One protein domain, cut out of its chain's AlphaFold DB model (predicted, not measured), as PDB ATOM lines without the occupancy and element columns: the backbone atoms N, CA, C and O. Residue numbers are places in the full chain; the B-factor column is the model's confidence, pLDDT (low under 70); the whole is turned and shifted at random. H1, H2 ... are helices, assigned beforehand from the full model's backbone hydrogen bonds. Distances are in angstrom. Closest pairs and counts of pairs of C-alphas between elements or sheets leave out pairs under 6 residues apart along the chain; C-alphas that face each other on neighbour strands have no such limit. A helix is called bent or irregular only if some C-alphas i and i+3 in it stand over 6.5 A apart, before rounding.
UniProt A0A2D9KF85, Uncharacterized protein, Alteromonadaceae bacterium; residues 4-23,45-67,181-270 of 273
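This is residues 4 to 23, 45 to 67 and 181 to 270 of the 273 residues of an uncharacterized protein of Alteromonadaceae bacterium (UniProt A0A2D9KF85). A rod of helices is built along one long helix, H4, with H6 folded back side by side with it and H1 and H3 crossing it steeply. H2 and H5 pack on H4 toward its later part, and H7 makes a corner with H6 at the opposite end of the rod, where residues 265 to 270 stick out. The printed part has 133 residues, with seven named helices in the order H1 to H7 and no named strand, and its class is all helix. It is loose, with a radius of gyration of the C-alphas of 17.7 A, and spans 67 by 24 by 21 A.

H1, residues 4 to 14, begins with C-alpha 4 at (7.857, -48.953, 16.566) and is 15.3 A long. H2 is residues 17 to 23, 9.9 A. H3, residues 45 to 65, measures 27.9 A, with a kink of 45 degrees near residue 55. H4, residues 187 to 214, measures 41.1 A from C-alpha 187 at (2.373, -57.658, 11.948), with a kink of 29 degrees near residue 208. H5 is residues 224 to 232, 12.1 A. H6, residues 237 to 256, measures 25.1 A, with a kink of 39 degrees near residue 250. H7, residues 258 to 268, is 15.1 A long and ends with C-alpha 268 at (-8.163, -77.034, 27.128). H3, H4 and H6 are irregular: C-alphas 56 and 59 are 7.0 A apart, 188 and 191 are 7.1 A apart, and 247 and 250, only just, 6.53 A.

H4 is the hub, touching five helices. H1 touches its residues 190 to 201 at a steep tilt of 54 degrees, the same way; the closest C-alphas, of Ala 7 and Ser 194, are 4.1 A apart. H2 touches H4 with C-alphas 23 and 205 closest, 6.1 A. H3 touches H4 at a steep tilt of 61 degrees, opposite ways, with C-alphas 53 and 201 closest, 6.2 A. H5 touches H4 at C-alphas 231 and 206, the closest, 5.8 A. H6 touches H4 at a shallow tilt of 18 degrees, opposite ways; C-alphas 237 and 203, the closest, are 5.1 A apart. H3 and H6 only just touch, with 3 pairs of C-alphas within 8 A, the closest those of Tyr 65 and Gln 250, 6.3 A. H6 and H7 touch only at the corner, and only just, with 3 such pairs; C-alphas 255 and 261 are closest, 5.8 A. H5 and H7 are apart. Every O i to N i+4 pair is within hydrogen-bond range in H1, H2, H5 and H7; in H3 12 of 17 are, in H4 20 of 24, in H6 14 of 16.

The C-alphas of Gly 221 and Gly 270 are the two farthest apart, 68.2 A. Residues 24 to 44 and 68 to 180 are not printed, with C-alpha gaps of 9.1 A and 13.8 A across the cuts. Of the links printed whole, none is long. Mean pLDDT of the printed part is 83.4; residues 66 to 67, 214 to 224 and 270 are under 70.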
ATOM      1  N   ILE A   4       7.528 -50.310  16.105       88.06
ATOM      2  CA  ILE A   4       7.857 -48.953  16.566       88.06
ATOM      3  C   ILE A   4       7.740 -47.937  15.427       88.06
ATOM      4  O   ILE A   4       7.127 -46.888  15.597       88.06
ATOM      5  N   GLN A   5       8.281 -48.247  14.247       89.50
ATOM      6  CA  GLN A   5       8.221 -47.338  13.100       89.50
ATOM      7  C   GLN A   5       6.775 -47.119  12.631       89.50
ATOM      8  O   GLN A   5       6.392 -46.001  12.297       89.50
ATOM      9  N   TYR A   6       5.966 -48.180  12.631       90.81
ATOM     10  CA  TYR A   6       4.544 -48.092  12.316       90.81
ATOM     11  C   TYR A   6       3.789 -47.227  13.334       90.81
ATOM     12  O   TYR A   6       3.016 -46.355  12.943       90.81
ATOM     13  N   ALA A   7       4.065 -47.408  14.629       90.88
ATOM     14  CA  ALA A   7       3.472 -46.607  15.693       90.88
ATOM     15  C   ALA A   7       3.858 -45.123  15.595       90.88
ATOM     16  O   ALA A   7       2.982 -44.265  15.656       90.88
ATOM     17  N   LEU A   8       5.137 -44.810  15.371       90.94
ATOM     18  CA  LEU A   8       5.613 -43.432  15.195       90.94
ATOM     19  C   LEU A   8       4.965 -42.754  13.984       90.94
ATOM     20  O   LEU A   8       4.540 -41.601  14.073       90.94
ATOM     21  N   ASN A   9       4.828 -43.480  12.870       91.06
ATOM     22  CA  ASN A   9       4.101 -42.977  11.712       91.06
ATOM     23  C   ASN A   9       2.645 -42.674  12.079       91.06
ATOM     24  O   ASN A   9       2.160 -41.602  11.739       91.06
ATOM     25  N   GLN A  10       1.956 -43.562  12.799       91.94
ATOM     26  CA  GLN A  10       0.569 -43.328  13.207       91.94
ATOM     27  C   GLN A  10       0.434 -42.096  14.114       91.94
ATOM     28  O   GLN A  10      -0.414 -41.247  13.865       91.94
ATOM     29  N   VAL A  11       1.320 -41.945  15.103       91.88
ATOM     30  CA  VAL A  11       1.344 -40.783  16.008       91.88
ATOM     31  C   VAL A  11       1.455 -39.468  15.236       91.88
ATOM     32  O   VAL A  11       0.726 -38.527  15.540       91.88
ATOM     33  N   ARG A  12       2.307 -39.413  14.203       88.00
ATOM     34  CA  ARG A  12       2.455 -38.229  13.338       88.00
ATOM     35  C   ARG A  12       1.199 -37.892  12.532       88.00
ATOM     36  O   ARG A  12       1.010 -36.732  12.188       88.00
ATOM     37  N   HIS A  13       0.371 -38.884  12.200       90.19
ATOM     38  CA  HIS A  13      -0.887 -38.649  11.488       90.19
ATOM     39  C   HIS A  13      -2.014 -38.234  12.438       90.19
ATOM     40  O   HIS A  13      -2.889 -37.474  12.032       90.19
ATOM     41  N   THR A  14      -2.005 -38.719  13.685       89.94
ATOM     42  CA  THR A  14      -3.086 -38.438  14.639       89.94
ATOM     43  C   THR A  14      -2.872 -37.148  15.437       89.94
ATOM     44  O   THR A  14      -3.833 -36.425  15.695       89.94
ATOM     45  N   ILE A  15      -1.639 -36.859  15.871       88.62
ATOM     46  CA  ILE A  15      -1.339 -35.716  16.746       88.62
ATOM     47  C   ILE A  15      -0.748 -34.567  15.912       88.62
ATOM     48  O   ILE A  15       0.231 -34.788  15.198       88.62
ATOM     49  N   PRO A  16      -1.287 -33.334  16.015       88.31
ATOM     50  CA  PRO A  16      -0.738 -32.174  15.319       88.31
ATOM     51  C   PRO A  16       0.745 -31.948  15.630       88.31
ATOM     52  O   PRO A  16       1.155 -31.949  16.795       88.31
ATOM     53  N   LEU A  17       1.542 -31.691  14.587       85.31
ATOM     54  CA  LEU A  17       2.991 -31.506  14.707       85.31
ATOM     55  C   LEU A  17       3.356 -30.388  15.692       85.31
ATOM     56  O   LEU A  17       4.300 -30.544  16.457       85.31
ATOM     57  N   GLN A  18       2.565 -29.314  15.743       82.19
ATOM     58  CA  GLN A  18       2.799 -28.172  16.634       82.19
ATOM     59  C   GLN A  18       2.781 -28.580  18.117       82.19
ATOM     60  O   GLN A  18       3.560 -28.066  18.916       82.19
ATOM     61  N   ILE A  19       1.920 -29.531  18.490       83.44
ATOM     62  CA  ILE A  19       1.819 -30.040  19.865       83.44
ATOM     63  C   ILE A  19       3.010 -30.946  20.181       83.44
ATOM     64  O   ILE A  19       3.595 -30.862  21.264       83.44
ATOM     65  N   LEU A  20       3.396 -31.794  19.225       84.56
ATOM     66  CA  LEU A  20       4.563 -32.661  19.368       84.56
ATOM     67  C   LEU A  20       5.849 -31.840  19.498       84.56
ATOM     68  O   LEU A  20       6.668 -32.126  20.367       84.56
ATOM     69  N   GLU A  21       6.007 -30.792  18.695       82.69
ATOM     70  CA  GLU A  21       7.113 -29.848  18.813       82.69
ATOM     71  C   GLU A  21       7.091 -29.172  20.180       82.69
ATOM     72  O   GLU A  21       8.085 -29.243  20.897       82.69
ATOM     73  N   LEU A  22       5.967 -28.608  20.620       78.81
ATOM     74  CA  LEU A  22       5.891 -27.956  21.928       78.81
ATOM     75  C   LEU A  22       6.317 -28.890  23.078       78.81
ATOM     76  O   LEU A  22       7.093 -28.479  23.937       78.81
ATOM     77  N   THR A  23       5.892 -30.155  23.045       79.62
ATOM     78  CA  THR A  23       6.169 -31.144  24.104       79.62
ATOM     79  C   THR A  23       7.598 -31.688  24.050       79.62
ATOM     80  O   THR A  23       8.285 -31.791  25.065       79.62
ATOM     81  N   ILE A  45      12.160 -35.496  16.972       81.12
ATOM     82  CA  ILE A  45      10.912 -35.647  17.745       81.12
ATOM     83  C   ILE A  45      10.584 -37.135  17.941       81.12
ATOM     84  O   ILE A  45      10.267 -37.566  19.045       81.12
ATOM     85  N   ASP A  46      10.781 -37.939  16.898       84.50
ATOM     86  CA  ASP A  46      10.607 -39.391  16.934       84.50
ATOM     87  C   ASP A  46      11.538 -40.083  17.932       84.50
ATOM     88  O   ASP A  46      11.112 -41.000  18.631       84.50
ATOM     89  N   SER A  47      12.801 -39.654  18.014       84.81
ATOM     90  CA  SER A  47      13.764 -40.180  18.984       84.81
ATOM     91  C   SER A  47      13.342 -39.842  20.414       84.81
ATOM     92  O   SER A  47      13.445 -40.688  21.300       84.81
ATOM     93  N   ASN A  48      12.815 -38.636  20.638       85.19
ATOM     94  CA  ASN A  48      12.322 -38.218  21.949       85.19
ATOM     95  C   ASN A  48      11.053 -38.974  22.357       85.19
ATOM     96  O   ASN A  48      10.959 -39.412  23.503       85.19
ATOM     97  N   ILE A  49      10.112 -39.184  21.430       87.38
ATOM     98  CA  ILE A  49       8.923 -40.019  21.665       87.38
ATOM     99  C   ILE A  49       9.352 -41.457  21.967       87.38
ATOM    100  O   ILE A  49       8.858 -42.071  22.913       87.38
ATOM    101  N   ARG A  50      10.308 -41.995  21.201       89.31
ATOM    102  CA  ARG A  50      10.821 -43.349  21.414       89.31
ATOM    103  C   ARG A  50      11.414 -43.517  22.810       89.31
ATOM    104  O   ARG A  50      11.058 -44.470  23.490       89.31
ATOM    105  N   GLN A  51      12.245 -42.585  23.266       87.81
ATOM    106  CA  GLN A  51      12.828 -42.674  24.602       87.81
ATOM    107  C   GLN A  51      11.767 -42.481  25.698       87.81
ATOM    108  O   GLN A  51      11.524 -43.388  26.486       87.81
ATOM    109  N   LYS A  52      11.091 -41.325  25.708       87.81
ATOM    110  CA  LYS A  52      10.245 -40.886  26.833       87.81
ATOM    111  C   LYS A  52       8.894 -41.589  26.936       87.81
ATOM    112  O   LYS A  52       8.278 -41.577  27.998       87.81
ATOM    113  N   VAL A  53       8.375 -42.107  25.824       90.81
ATOM    114  CA  VAL A  53       7.045 -42.733  25.778       90.81
ATOM    115  C   VAL A  53       7.167 -44.227  25.533       90.81
ATOM    116  O   VAL A  53       6.563 -45.015  26.259       90.81
ATOM    117  N   ILE A  54       7.935 -44.637  24.520       90.25
ATOM    118  CA  ILE A  54       8.005 -46.052  24.144       90.25
ATOM    119  C   ILE A  54       8.860 -46.827  25.147       90.25
ATOM    120  O   ILE A  54       8.338 -47.728  25.793       90.25
ATOM    121  N   TYR A  55      10.133 -46.473  25.326       88.81
ATOM    122  CA  TYR A  55      11.026 -47.213  26.219       88.81
ATOM    123  C   TYR A  55      10.687 -47.016  27.697       88.81
ATOM    124  O   TYR A  55      10.586 -48.003  28.418       88.81
ATOM    125  N   ASP A  56      10.437 -45.779  28.126       88.62
ATOM    126  CA  ASP A  56      10.210 -45.472  29.545       88.62
ATOM    127  C   ASP A  56       8.830 -45.913  30.068       88.62
ATOM    128  O   ASP A  56       8.609 -45.924  31.278       88.62
ATOM    129  N   ARG A  57       7.877 -46.258  29.188       89.50
ATOM    130  CA  ARG A  57       6.512 -46.624  29.599       89.50
ATOM    131  C   ARG A  57       5.947 -47.811  28.831       89.50
ATOM    132  O   ARG A  57       5.740 -48.869  29.417       89.50
ATOM    133  N   VAL A  58       5.688 -47.655  27.530       89.88
ATOM    134  CA  VAL A  58       4.925 -48.657  26.763       89.88
ATOM    135  C   VAL A  58       5.640 -50.004  26.727       89.88
ATOM    136  O   VAL A  58       4.995 -51.030  26.902       89.88
ATOM    137  N   ASN A  59       6.956 -50.026  26.533       87.94
ATOM    138  CA  ASN A  59       7.727 -51.263  26.483       87.94
ATOM    139  C   ASN A  59       7.787 -51.958  27.839       87.94
ATOM    140  O   ASN A  59       7.689 -53.179  27.870       87.94
ATOM    141  N   ILE A  60       7.901 -51.208  28.937       87.06
ATOM    142  CA  ILE A  60       7.877 -51.775  30.291       87.06
ATOM    143  C   ILE A  60       6.537 -52.475  30.517       87.06
ATOM    144  O   ILE A  60       6.512 -53.662  30.836       87.06
ATOM    145  N   ASP A  61       5.430 -51.778  30.249       88.06
ATOM    146  CA  ASP A  61       4.085 -52.338  30.390       88.06
ATOM    147  C   ASP A  61       3.899 -53.556  29.467       88.06
ATOM    148  O   ASP A  61       3.454 -54.625  29.888       88.06
ATOM    149  N   CYS A  62       4.305 -53.446  28.201       85.38
ATOM    150  CA  CYS A  62       4.228 -54.540  27.239       85.38
ATOM    151  C   CYS A  62       5.083 -55.749  27.634       85.38
ATOM    152  O   CYS A  62       4.665 -56.871  27.359       85.38
ATOM    153  N   ASN A  63       6.233 -55.557  28.276       82.94
ATOM    154  CA  ASN A  63       7.114 -56.642  28.713       82.94
ATOM    155  C   ASN A  63       6.510 -57.463  29.856       82.94
ATOM    156  O   ASN A  63       6.664 -58.682  29.864       82.94
ATOM    157  N   LEU A  64       5.708 -56.842  30.729       79.19
ATOM    158  CA  LEU A  64       5.020 -57.550  31.818       79.19
ATOM    159  C   LEU A  64       4.115 -58.690  31.321       79.19
ATOM    160  O   LEU A  64       3.988 -59.715  31.987       79.19
ATOM    161  N   TYR A  65       3.481 -58.528  30.155       71.56
ATOM    162  CA  TYR A  65       2.518 -59.504  29.620       71.56
ATOM    163  C   TYR A  65       2.940 -60.133  28.287       71.56
ATOM    164  O   TYR A  65       2.470 -61.222  27.950       71.56
ATOM    165  N   GLY A  66       3.843 -59.479  27.555       62.06
ATOM    166  CA  GLY A  66       4.294 -59.841  26.213       62.06
ATOM    167  C   GLY A  66       5.456 -60.798  26.149       62.06
ATOM    168  O   GLY A  66       6.126 -60.851  25.126       62.06
ATOM    169  N   ALA A  67       5.685 -61.558  27.205       67.88
ATOM    170  CA  ALA A  67       6.811 -62.454  27.261       67.88
ATOM    171  C   ALA A  67       6.642 -63.651  26.296       67.88
ATOM    172  O   ALA A  67       5.575 -64.271  26.219       67.88
ATOM    173  N   GLU A 181      13.212 -53.414  20.393       82.50
ATOM    174  CA  GLU A 181      12.635 -53.005  19.116       82.50
ATOM    175  C   GLU A 181      11.268 -53.644  18.820       82.50
ATOM    176  O   GLU A 181      10.660 -53.329  17.802       82.50
ATOM    177  N   MET A 182      10.747 -54.516  19.686       82.44
ATOM    178  CA  MET A 182       9.454 -55.198  19.536       82.44
ATOM    179  C   MET A 182       9.311 -55.982  18.216       82.44
ATOM    180  O   MET A 182       8.205 -56.209  17.721       82.44
ATOM    181  N   ASN A 183      10.430 -56.465  17.659       83.06
ATOM    182  CA  ASN A 183      10.464 -57.242  16.410       83.06
ATOM    183  C   ASN A 183       9.739 -58.595  16.505       83.06
ATOM    184  O   ASN A 183       9.465 -59.245  15.500       83.06
ATOM    185  N   THR A 184       9.463 -59.046  17.722       79.38
ATOM    186  CA  THR A 184       8.811 -60.319  18.035       79.38
ATOM    187  C   THR A 184       7.291 -60.263  17.897       79.38
ATOM    188  O   THR A 184       6.616 -61.294  17.941       79.38
ATOM    189  N   LEU A 185       6.730 -59.066  17.718       84.12
ATOM    190  CA  LEU A 185       5.307 -58.871  17.487       84.12
ATOM    191  C   LEU A 185       4.915 -59.292  16.068       84.12
ATOM    192  O   LEU A 185       5.563 -58.942  15.082       84.12
ATOM    193  N   ASN A 186       3.799 -60.009  15.948       85.12
ATOM    194  CA  ASN A 186       3.198 -60.311  14.655       85.12
ATOM    195  C   ASN A 186       2.706 -59.004  14.005       85.12
ATOM    196  O   ASN A 186       2.034 -58.223  14.689       85.12
ATOM    197  N   PRO A 187       2.933 -58.786  12.694       85.31
ATOM    198  CA  PRO A 187       2.373 -57.658  11.948       85.31
ATOM    199  C   PRO A 187       0.878 -57.392  12.185       85.31
ATOM    200  O   PRO A 187       0.456 -56.239  12.199       85.31
ATOM    201  N   GLY A 188       0.076 -58.432  12.446       85.81
ATOM    202  CA  GLY A 188      -1.346 -58.277  12.780       85.81
ATOM    203  C   GLY A 188      -1.623 -57.522  14.090       85.81
ATOM    204  O   GLY A 188      -2.698 -56.953  14.251       85.81
ATOM    205  N   THR A 189      -0.662 -57.476  15.017       87.75
ATOM    206  CA  THR A 189      -0.770 -56.751  16.299       87.75
ATOM    207  C   THR A 189      -0.262 -55.308  16.226       87.75
ATOM    208  O   THR A 189      -0.490 -54.536  17.157       87.75
ATOM    209  N   PHE A 190       0.360 -54.901  15.109       90.81
ATOM    210  CA  PHE A 190       0.903 -53.549  14.938       90.81
ATOM    211  C   PHE A 190      -0.145 -52.437  15.110       90.81
ATOM    212  O   PHE A 190       0.182 -51.451  15.770       90.81
ATOM    213  N   PRO A 191      -1.396 -52.566  14.615       91.44
ATOM    214  CA  PRO A 191      -2.435 -51.556  14.835       91.44
ATOM    215  C   PRO A 191      -2.834 -51.385  16.301       91.44
ATOM    216  O   PRO A 191      -3.198 -50.294  16.723       91.44
ATOM    217  N   LEU A 192      -2.778 -52.456  17.093       90.94
ATOM    218  CA  LEU A 192      -3.098 -52.377  18.516       90.94
ATOM    219  C   LEU A 192      -1.941 -51.745  19.298       90.94
ATOM    220  O   LEU A 192      -2.162 -50.909  20.170       90.94
ATOM    221  N   TYR A 193      -0.706 -52.108  18.943       91.19
ATOM    222  CA  TYR A 193       0.488 -51.492  19.508       91.19
ATOM    223  C   TYR A 193       0.563 -49.993  19.183       91.19
ATOM    224  O   TYR A 193       0.842 -49.184  20.065       91.19
ATOM    225  N   SER A 194       0.247 -49.593  17.946       93.19
ATOM    226  CA  SER A 194       0.234 -48.177  17.568       93.19
ATOM    227  C   SER A 194      -0.805 -47.373  18.348       93.19
ATOM    228  O   SER A 194      -0.500 -46.260  18.763       93.19
ATOM    229  N   GLN A 195      -1.983 -47.943  18.627       93.44
ATOM    230  CA  GLN A 195      -3.000 -47.309  19.475       93.44
ATOM    231  C   GLN A 195      -2.511 -47.100  20.913       93.44
ATOM    232  O   GLN A 195      -2.736 -46.035  21.486       93.44
ATOM    233  N   LEU A 196      -1.803 -48.076  21.493       92.69
ATOM    234  CA  LEU A 196      -1.203 -47.922  22.824       92.69
ATOM    235  C   LEU A 196      -0.177 -46.790  22.848       92.69
ATOM    236  O   LEU A 196      -0.215 -45.949  23.744       92.69
ATOM    237  N   VAL A 197       0.718 -46.744  21.859       93.75
ATOM    238  CA  VAL A 197       1.727 -45.681  21.754       93.75
ATOM    239  C   VAL A 197       1.066 -44.317  21.543       93.75
ATOM    240  O   VAL A 197       1.494 -43.335  22.146       93.75
ATOM    241  N   GLU A 198      -0.002 -44.239  20.750       94.25
ATOM    242  CA  GLU A 198      -0.760 -43.004  20.537       94.25
ATOM    243  C   GLU A 198      -1.383 -42.482  21.837       94.25
ATOM    244  O   GLU A 198      -1.172 -41.323  22.199       94.25
ATOM    245  N   LEU A 199      -2.104 -43.335  22.571       94.50
ATOM    246  CA  LEU A 199      -2.725 -42.968  23.846       94.50
ATOM    247  C   LEU A 199      -1.675 -42.603  24.903       94.50
ATOM    248  O   LEU A 199      -1.835 -41.613  25.616       94.50
ATOM    249  N   ALA A 200      -0.563 -43.341  24.961       94.12
ATOM    250  CA  ALA A 200       0.550 -43.025  25.851       94.12
ATOM    251  C   ALA A 200       1.192 -41.672  25.510       94.12
ATOM    252  O   ALA A 200       1.524 -40.909  26.418       94.12
ATOM    253  N   THR A 201       1.322 -41.349  24.218       93.00
ATOM    254  CA  THR A 201       1.855 -40.057  23.763       93.00
ATOM    255  C   THR A 201       0.914 -38.923  24.160       93.00
ATOM    256  O   THR A 201       1.367 -37.953  24.761       93.00
ATOM    257  N   LYS A 202      -0.398 -39.060  23.921       92.75
ATOM    258  CA  LYS A 202      -1.408 -38.071  24.343       92.75
ATOM    259  C   LYS A 202      -1.398 -37.843  25.857       92.75
ATOM    260  O   LYS A 202      -1.373 -36.700  26.304       92.75
ATOM    261  N   ALA A 203      -1.326 -38.917  26.645       92.56
ATOM    262  CA  ALA A 203      -1.232 -38.822  28.101       92.56
ATOM    263  C   ALA A 203       0.060 -38.117  28.561       92.56
ATOM    264  O   ALA A 203       0.042 -37.346  29.518       92.56
ATOM    265  N   HIS A 204       1.189 -38.359  27.885       92.00
ATOM    266  CA  HIS A 204       2.456 -37.687  28.189       92.00
ATOM    267  C   HIS A 204       2.398 -36.185  27.891       92.00
ATOM    268  O   HIS A 204       2.834 -35.382  28.714       92.00
ATOM    269  N   VAL A 205       1.819 -35.818  26.743       88.81
ATOM    270  CA  VAL A 205       1.579 -34.425  26.341       88.81
ATOM    271  C   VAL A 205       0.737 -33.707  27.394       88.81
ATOM    272  O   VAL A 205       1.151 -32.657  27.881       88.81
ATOM    273  N   TYR A 206      -0.390 -34.298  27.805       89.50
ATOM    274  CA  TYR A 206      -1.259 -33.724  28.835       89.50
ATOM    275  C   TYR A 206      -0.501 -33.473  30.145       89.50
ATOM    276  O   TYR A 206      -0.485 -32.355  30.651       89.50
ATOM    277  N   ASN A 207       0.215 -34.481  30.653       87.81
ATOM    278  CA  ASN A 207       0.938 -34.368  31.922       87.81
ATOM    279  C   ASN A 207       2.052 -33.308  31.909       87.81
ATOM    280  O   ASN A 207       2.325 -32.708  32.946       87.81
ATOM    281  N   GLN A 208       2.718 -33.092  30.771       84.50
ATOM    282  CA  GLN A 208       3.816 -32.125  30.680       84.50
ATOM    283  C   GLN A 208       3.351 -30.701  30.391       84.50
ATOM    284  O   GLN A 208       3.965 -29.762  30.889       84.50
ATOM    285  N   ILE A 209       2.304 -30.533  29.582       80.12
ATOM    286  CA  ILE A 209       1.918 -29.225  29.042       80.12
ATOM    287  C   ILE A 209       0.773 -28.567  29.817       80.12
ATOM    288  O   ILE A 209       0.718 -27.339  29.857       80.12
ATOM    289  N   ASN A 210      -0.094 -29.339  30.478       78.00
ATOM    290  CA  ASN A 210      -1.265 -28.794  31.175       78.00
ATOM    291  C   ASN A 210      -0.882 -27.710  32.210       78.00
ATOM    292  O   ASN A 210      -1.370 -26.584  32.167       78.00
ATOM    293  N   ILE A 211       0.103 -28.003  33.065       74.75
ATOM    294  CA  ILE A 211       0.568 -27.079  34.114       74.75
ATOM    295  C   ILE A 211       1.252 -25.813  33.548       74.75
ATOM    296  O   ILE A 211       0.874 -24.713  33.956       74.75
ATOM    297  N   PRO A 212       2.249 -25.888  32.639       71.00
ATOM    298  CA  PRO A 212       2.888 -24.679  32.110       71.00
ATOM    299  C   PRO A 212       1.960 -23.832  31.227       71.00
ATOM    300  O   PRO A 212       2.144 -22.617  31.164       71.00
ATOM    301  N   MET A 213       0.945 -24.418  30.579       71.31
ATOM    302  CA  MET A 213      -0.071 -23.634  29.860       71.31
ATOM    303  C   MET A 213      -0.926 -22.787  30.803       71.31
ATOM    304  O   MET A 213      -1.211 -21.630  30.489       71.31
ATOM    305  N   ASP A 214      -1.286 -23.321  31.970       61.75
ATOM    306  CA  ASP A 214      -2.015 -22.575  33.000       61.75
ATOM    307  C   ASP A 214      -1.194 -21.434  33.610       61.75
ATOM    308  O   ASP A 214      -1.747 -20.405  33.994       61.75
ATOM    309  N   GLN A 215       0.134 -21.563  33.645       62.38
ATOM    310  CA  GLN A 215       1.038 -20.528  34.161       62.38
ATOM    311  C   GLN A 215       1.232 -19.337  33.203       62.38
ATOM    312  O   GLN A 215       2.034 -18.446  33.481       62.38
ATOM    313  N   GLY A 216       0.485 -19.282  32.094       55.94
ATOM    314  CA  GLY A 216       0.469 -18.132  31.192       55.94
ATOM    315  C   GLY A 216       1.747 -17.982  30.373       55.94
ATOM    316  O   GLY A 216       2.110 -16.863  30.004       55.94
ATOM    317  N   VAL A 217       2.449 -19.085  30.085       53.19
ATOM    318  CA  VAL A 217       3.640 -19.037  29.234       53.19
ATOM    319  C   VAL A 217       3.216 -18.648  27.814       53.19
ATOM    320  O   VAL A 217       2.754 -19.466  27.018       53.19
ATOM    321  N   LEU A 218       3.366 -17.360  27.507       52.66
ATOM    322  CA  LEU A 218       3.210 -16.771  26.181       52.66
ATOM    323  C   LEU A 218       4.301 -17.321  25.253       52.66
ATOM    324  O   LEU A 218       5.339 -16.695  25.043       52.66
ATOM    325  N   HIS A 219       4.081 -18.499  24.679       51.97
ATOM    326  CA  HIS A 219       4.925 -18.999  23.603       51.97
ATOM    327  C   HIS A 219       4.458 -18.420  22.258       51.97
ATOM    328  O   HIS A 219       3.427 -18.793  21.707       51.97
ATOM    329  N   ALA A 220       5.263 -17.497  21.727       53.06
ATOM    330  CA  ALA A 220       5.322 -17.126  20.308       53.06
ATOM    331  C   ALA A 220       4.048 -16.553  19.642       53.06
ATOM    332  O   ALA A 220       3.919 -16.634  18.423       53.06
ATOM    333  N   GLY A 221       3.124 -15.936  20.389       52.97
ATOM    334  CA  GLY A 221       2.008 -15.177  19.795       52.97
ATOM    335  C   GLY A 221       0.992 -16.012  19.001       52.97
ATOM    336  O   GLY A 221       0.201 -15.448  18.249       52.97
ATOM    337  N   MET A 222       1.007 -17.339  19.157       58.53
ATOM    338  CA  MET A 222      -0.044 -18.224  18.653       58.53
ATOM    339  C   MET A 222      -1.255 -18.209  19.585       58.53
ATOM    340  O   MET A 222      -1.125 -18.012  20.793       58.53
ATOM    341  N   ASP A 223      -2.430 -18.448  19.007       61.88
ATOM    342  CA  ASP A 223      -3.706 -18.494  19.715       61.88
ATOM    343  C   ASP A 223      -3.731 -19.692  20.690       61.88
ATOM    344  O   ASP A 223      -4.095 -20.818  20.335       61.88
ATOM    345  N   LEU A 224      -3.260 -19.461  21.923       68.69
ATOM    346  CA  LEU A 224      -3.121 -20.457  22.998       68.69
ATOM    347  C   LEU A 224      -4.433 -21.200  23.281       68.69
ATOM    348  O   LEU A 224      -4.396 -22.352  23.716       68.69
ATOM    349  N   GLY A 225      -5.577 -20.573  22.991       71.19
ATOM    350  CA  GLY A 225      -6.899 -21.153  23.210       71.19
ATOM    351  C   GLY A 225      -7.104 -22.479  22.476       71.19
ATOM    352  O   GLY A 225      -7.555 -23.446  23.083       71.19
ATOM    353  N   ARG A 226      -6.700 -22.571  21.201       77.44
ATOM    354  CA  ARG A 226      -6.920 -23.790  20.405       77.44
ATOM    355  C   ARG A 226      -5.993 -24.933  20.811       77.44
ATOM    356  O   ARG A 226      -6.393 -26.090  20.779       77.44
ATOM    357  N   ILE A 227      -4.746 -24.627  21.176       79.00
ATOM    358  CA  ILE A 227      -3.801 -25.659  21.624       79.00
ATOM    359  C   ILE A 227      -4.261 -26.221  22.971       79.00
ATOM    360  O   ILE A 227      -4.284 -27.439  23.138       79.00
ATOM    361  N   ARG A 228      -4.692 -25.345  23.886       80.88
ATOM    362  CA  ARG A 228      -5.265 -25.737  25.174       80.88
ATOM    363  C   ARG A 228      -6.474 -26.654  24.998       80.88
ATOM    364  O   ARG A 228      -6.475 -27.733  25.566       80.88
ATOM    365  N   GLU A 229      -7.431 -26.290  24.145       85.31
ATOM    366  CA  GLU A 229      -8.610 -27.126  23.866       85.31
ATOM    367  C   GLU A 229      -8.220 -28.535  23.385       85.31
ATOM    368  O   GLU A 229      -8.772 -29.537  23.835       85.31
ATOM    369  N   VAL A 230      -7.229 -28.645  22.494       85.81
ATOM    370  CA  VAL A 230      -6.755 -29.954  22.015       85.81
ATOM    371  C   VAL A 230      -6.061 -30.752  23.123       85.81
ATOM    372  O   VAL A 230      -6.247 -31.965  23.189       85.81
ATOM    373  N   VAL A 231      -5.283 -30.099  23.989       85.44
ATOM    374  CA  VAL A 231      -4.614 -30.757  25.123       85.44
ATOM    375  C   VAL A 231      -5.627 -31.191  26.183       85.44
ATOM    376  O   VAL A 231      -5.525 -32.309  26.677       85.44
ATOM    377  N   ASP A 232      -6.637 -30.374  26.479       87.00
ATOM    378  CA  ASP A 232      -7.697 -30.688  27.443       87.00
ATOM    379  C   ASP A 232      -8.504 -31.924  27.007       87.00
ATOM    380  O   ASP A 232      -8.826 -32.782  27.830       87.00
ATOM    381  N   ASN A 233      -8.709 -32.106  25.698       90.12
ATOM    382  CA  ASN A 233      -9.310 -33.321  25.133       90.12
ATOM    383  C   ASN A 233      -8.473 -34.601  25.366       90.12
ATOM    384  O   ASN A 233      -8.948 -35.706  25.098       90.12
ATOM    385  N   TYR A 234      -7.224 -34.492  25.831       91.50
ATOM    386  CA  TYR A 234      -6.356 -35.633  26.145       91.50
ATOM    387  C   TYR A 234      -6.363 -36.030  27.626       91.50
ATOM    388  O   TYR A 234      -5.643 -36.966  27.983       91.50
ATOM    389  N   ALA A 235      -7.173 -35.390  28.475       90.31
ATOM    390  CA  ALA A 235      -7.257 -35.704  29.905       90.31
ATOM    391  C   ALA A 235      -7.523 -37.202  30.172       90.31
ATOM    392  O   ALA A 235      -6.825 -37.835  30.968       90.31
ATOM    393  N   ASP A 236      -8.440 -37.802  29.409       93.38
ATOM    394  CA  ASP A 236      -8.857 -39.202  29.584       93.38
ATOM    395  C   ASP A 236      -7.914 -40.210  28.899       93.38
ATOM    396  O   ASP A 236      -8.077 -41.428  29.022       93.38
ATOM    397  N   ALA A 237      -6.890 -39.742  28.171       92.62
ATOM    398  CA  ALA A 237      -6.002 -40.610  27.391       92.62
ATOM    399  C   ALA A 237      -5.275 -41.649  28.255       92.62
ATOM    400  O   ALA A 237      -4.987 -42.756  27.798       92.62
ATOM    401  N   ASN A 238      -4.997 -41.310  29.515       92.31
ATOM    402  CA  ASN A 238      -4.337 -42.216  30.446       92.31
ATOM    403  C   ASN A 238      -5.251 -43.361  30.909       92.31
ATOM    404  O   ASN A 238      -4.788 -44.488  31.089       92.31
ATOM    405  N   GLU A 239      -6.541 -43.085  31.094       94.31
ATOM    406  CA  GLU A 239      -7.531 -44.093  31.468       94.31
ATOM    407  C   GLU A 239      -7.820 -45.022  30.288       94.31
ATOM    408  O   GLU A 239      -7.672 -46.239  30.417       94.31
ATOM    409  N   MET A 240      -8.062 -44.447  29.104       93.81
ATOM    410  CA  MET A 240      -8.229 -45.206  27.861       93.81
ATOM    411  C   MET A 240      -7.023 -46.108  27.565       93.81
ATOM    412  O   MET A 240      -7.186 -47.237  27.104       93.81
ATOM    413  N   TYR A 241      -5.801 -45.643  27.857       94.31
ATOM    414  CA  TYR A 241      -4.594 -46.461  27.731       94.31
ATOM    415  C   TYR A 241      -4.663 -47.713  28.614       94.31
ATOM    416  O   TYR A 241      -4.429 -48.823  28.136       94.31
ATOM    417  N   ARG A 242      -5.005 -47.552  29.898       93.12
ATOM    418  CA  ARG A 242      -5.090 -48.663  30.861       93.12
ATOM    419  C   ARG A 242      -6.201 -49.644  30.504       93.12
ATOM    420  O   ARG A 242      -6.008 -50.858  30.620       93.12
ATOM    421  N   GLU A 243      -7.338 -49.135  30.044       94.69
ATOM    422  CA  GLU A 243      -8.452 -49.961  29.585       94.69
ATOM    423  C   GLU A 243      -8.056 -50.778  28.352       94.69
ATOM    424  O   GLU A 243      -8.202 -52.003  28.353       94.69
ATOM    425  N   LEU A 244      -7.493 -50.135  27.321       93.31
ATOM    426  CA  LEU A 244      -7.047 -50.811  26.099       93.31
ATOM    427  C   LEU A 244      -5.995 -51.880  26.409       93.31
ATOM    428  O   LEU A 244      -6.033 -52.988  25.858       93.31
ATOM    429  N   PHE A 245      -5.078 -51.552  27.317       91.00
ATOM    430  CA  PHE A 245      -4.036 -52.455  27.765       91.00
ATOM    431  C   PHE A 245      -4.623 -53.712  28.427       91.00
ATOM    432  O   PHE A 245      -4.335 -54.838  28.021       91.00
ATOM    433  N   THR A 246      -5.518 -53.532  29.395       89.19
ATOM    434  CA  THR A 246      -6.106 -54.645  30.154       89.19
ATOM    435  C   THR A 246      -7.046 -55.493  29.292       89.19
ATOM    436  O   THR A 246      -7.027 -56.720  29.339       89.19
ATOM    437  N   THR A 247      -7.873 -54.859  28.461       90.50
ATOM    438  CA  THR A 247      -8.950 -55.553  27.739       90.50
ATOM    439  C   THR A 247      -8.482 -56.226  26.452       90.50
ATOM    440  O   THR A 247      -8.880 -57.364  26.174       90.50
ATOM    441  N   ARG A 248      -7.668 -55.531  25.644       89.56
ATOM    442  CA  ARG A 248      -7.284 -55.962  24.292       89.56
ATOM    443  C   ARG A 248      -5.828 -56.382  24.212       89.56
ATOM    444  O   ARG A 248      -5.557 -57.441  23.647       89.56
ATOM    445  N   TRP A 249      -4.907 -55.594  24.770       89.31
ATOM    446  CA  TRP A 249      -3.477 -55.889  24.646       89.31
ATOM    447  C   TRP A 249      -3.104 -57.200  25.320       89.31
ATOM    448  O   TRP A 249      -2.505 -58.043  24.665       89.31
ATOM    449  N   GLN A 250      -3.533 -57.438  26.562       87.19
ATOM    450  CA  GLN A 250      -3.244 -58.697  27.262       87.19
ATOM    451  C   GLN A 250      -3.674 -59.935  26.453       87.19
ATOM    452  O   GLN A 250      -2.920 -60.898  26.331       87.19
ATOM    453  N   LYS A 251      -4.854 -59.890  25.822       87.12
ATOM    454  CA  LYS A 251      -5.371 -60.992  24.992       87.12
ATOM    455  C   LYS A 251      -4.592 -61.152  23.687       87.12
ATOM    456  O   LYS A 251      -4.254 -62.271  23.296       87.12
ATOM    457  N   ALA A 252      -4.313 -60.041  23.005       86.38
ATOM    458  CA  ALA A 252      -3.564 -60.044  21.752       86.38
ATOM    459  C   ALA A 252      -2.124 -60.518  21.969       86.38
ATOM    460  O   ALA A 252      -1.622 -61.336  21.208       86.38
ATOM    461  N   SER A 253      -1.504 -60.055  23.048       84.31
ATOM    462  CA  SER A 253      -0.163 -60.413  23.485       84.31
ATOM    463  C   SER A 253      -0.055 -61.903  23.821       84.31
ATOM    464  O   SER A 253       0.822 -62.590  23.302       84.31
ATOM    465  N   PHE A 254      -1.026 -62.444  24.565       82.94
ATOM    466  CA  PHE A 254      -1.117 -63.882  24.825       82.94
ATOM    467  C   PHE A 254      -1.261 -64.714  23.539       82.94
ATOM    468  O   PHE A 254      -0.675 -65.786  23.417       82.94
ATOM    469  N   THR A 255      -2.025 -64.211  22.567       83.19
ATOM    470  CA  THR A 255      -2.273 -64.892  21.283       83.19
ATOM    471  C   THR A 255      -1.124 -64.739  20.288       83.19
ATOM    472  O   THR A 255      -0.994 -65.543  19.365       83.19
ATOM    473  N   ASN A 256      -0.284 -63.720  20.464       83.50
ATOM    474  CA  ASN A 256       0.847 -63.446  19.589       83.50
ATOM    475  C   ASN A 256       1.875 -64.587  19.620       83.50
ATOM    476  O   ASN A 256       2.436 -64.945  18.584       83.50
ATOM    477  N   ASP A 257       2.083 -65.187  20.795       81.06
ATOM    478  CA  ASP A 257       2.969 -66.332  20.954       81.06
ATOM    479  C   ASP A 257       2.256 -67.649  20.607       81.06
ATOM    480  O   ASP A 257       1.417 -68.172  21.349       81.06
ATOM    481  N   ARG A 258       2.639 -68.220  19.459       79.31
ATOM    482  CA  ARG A 258       2.113 -69.504  18.981       79.31
ATOM    483  C   ARG A 258       2.442 -70.661  19.921       79.31
ATOM    484  O   ARG A 258       1.630 -71.578  20.012       79.31
ATOM    485  N   GLY A 259       3.601 -70.645  20.582       76.94
ATOM    486  CA  GLY A 259       4.003 -71.701  21.515       76.94
ATOM    487  C   GLY A 259       3.071 -71.724  22.719       76.94
ATOM    488  O   GLY A 259       2.400 -72.724  22.984       76.94
ATOM    489  N   ARG A 260       2.919 -70.561  23.356       76.69
ATOM    490  CA  ARG A 260       2.025 -70.370  24.500       76.69
ATOM    491  C   ARG A 260       0.566 -70.672  24.164       76.69
ATOM    492  O   ARG A 260      -0.081 -71.409  24.906       76.69
ATOM    493  N   MET A 261       0.061 -70.174  23.031       82.81
ATOM    494  CA  MET A 261      -1.309 -70.457  22.594       82.81
ATOM    495  C   MET A 261      -1.512 -71.949  22.303       82.81
ATOM    496  O   MET A 261      -2.524 -72.518  22.703       82.81
ATOM    497  N   ARG A 262      -0.545 -72.619  21.666       82.31
ATOM    498  CA  ARG A 262      -0.617 -74.065  21.411       82.31
ATOM    499  C   ARG A 262      -0.675 -74.863  22.711       82.31
ATOM    500  O   ARG A 262      -1.507 -75.759  22.814       82.31
ATOM    501  N   SER A 263       0.166 -74.540  23.693       75.88
ATOM    502  CA  SER A 263       0.139 -75.202  25.003       75.88
ATOM    503  C   SER A 263      -1.176 -74.948  25.741       75.88
ATOM    504  O   SER A 263      -1.747 -75.873  26.313       75.88
ATOM    505  N   PHE A 264      -1.706 -73.725  25.672       82.62
ATOM    506  CA  PHE A 264      -2.994 -73.380  26.270       82.62
ATOM    507  C   PHE A 264      -4.161 -74.135  25.619       82.62
ATOM    508  O   PHE A 264      -4.952 -74.770  26.315       82.62
ATOM    509  N   VAL A 265      -4.233 -74.151  24.288       84.38
ATOM    510  CA  VAL A 265      -5.248 -74.914  23.543       84.38
ATOM    511  C   VAL A 265      -5.118 -76.413  23.818       84.38
ATOM    512  O   VAL A 265      -6.123 -77.068  24.072       84.38
ATOM    513  N   GLY A 266      -3.897 -76.951  23.848       80.75
ATOM    514  CA  GLY A 266      -3.648 -78.350  24.207       80.75
ATOM    515  C   GLY A 266      -4.091 -78.695  25.632       80.75
ATOM    516  O   GLY A 266      -4.586 -79.793  25.868       80.75
ATOM    517  N   SER A 267      -3.977 -77.754  26.574       78.44
ATOM    518  CA  SER A 267      -4.493 -77.937  27.936       78.44
ATOM    519  C   SER A 267      -6.026 -77.935  27.996       78.44
ATOM    520  O   SER A 267      -6.601 -78.717  28.746       78.44
ATOM    521  N   MET A 268      -6.696 -77.118  27.172       79.81
ATOM    522  CA  MET A 268      -8.163 -77.034  27.128       79.81
ATOM    523  C   MET A 268      -8.819 -78.200  26.392       79.81
ATOM    524  O   MET A 268      -9.881 -78.659  26.800       79.81
ATOM    525  N   LEU A 269      -8.202 -78.686  25.314       78.75
ATOM    526  CA  LEU A 269      -8.718 -79.824  24.546       78.75
ATOM    527  C   LEU A 269      -8.526 -81.168  25.269       78.75
ATOM    528  O   LEU A 269      -9.004 -82.191  24.788       78.75
ATOM    529  N   GLY A 270      -7.849 -81.162  26.424       58.00
ATOM    530  CA  GLY A 270      -7.324 -82.361  27.057       58.00
ATOM    531  C   GLY A 270      -6.169 -82.921  26.229       58.00
ATOM    532  O   GLY A 270      -6.193 -82.906  24.999       58.00
TER     533      GLY A 270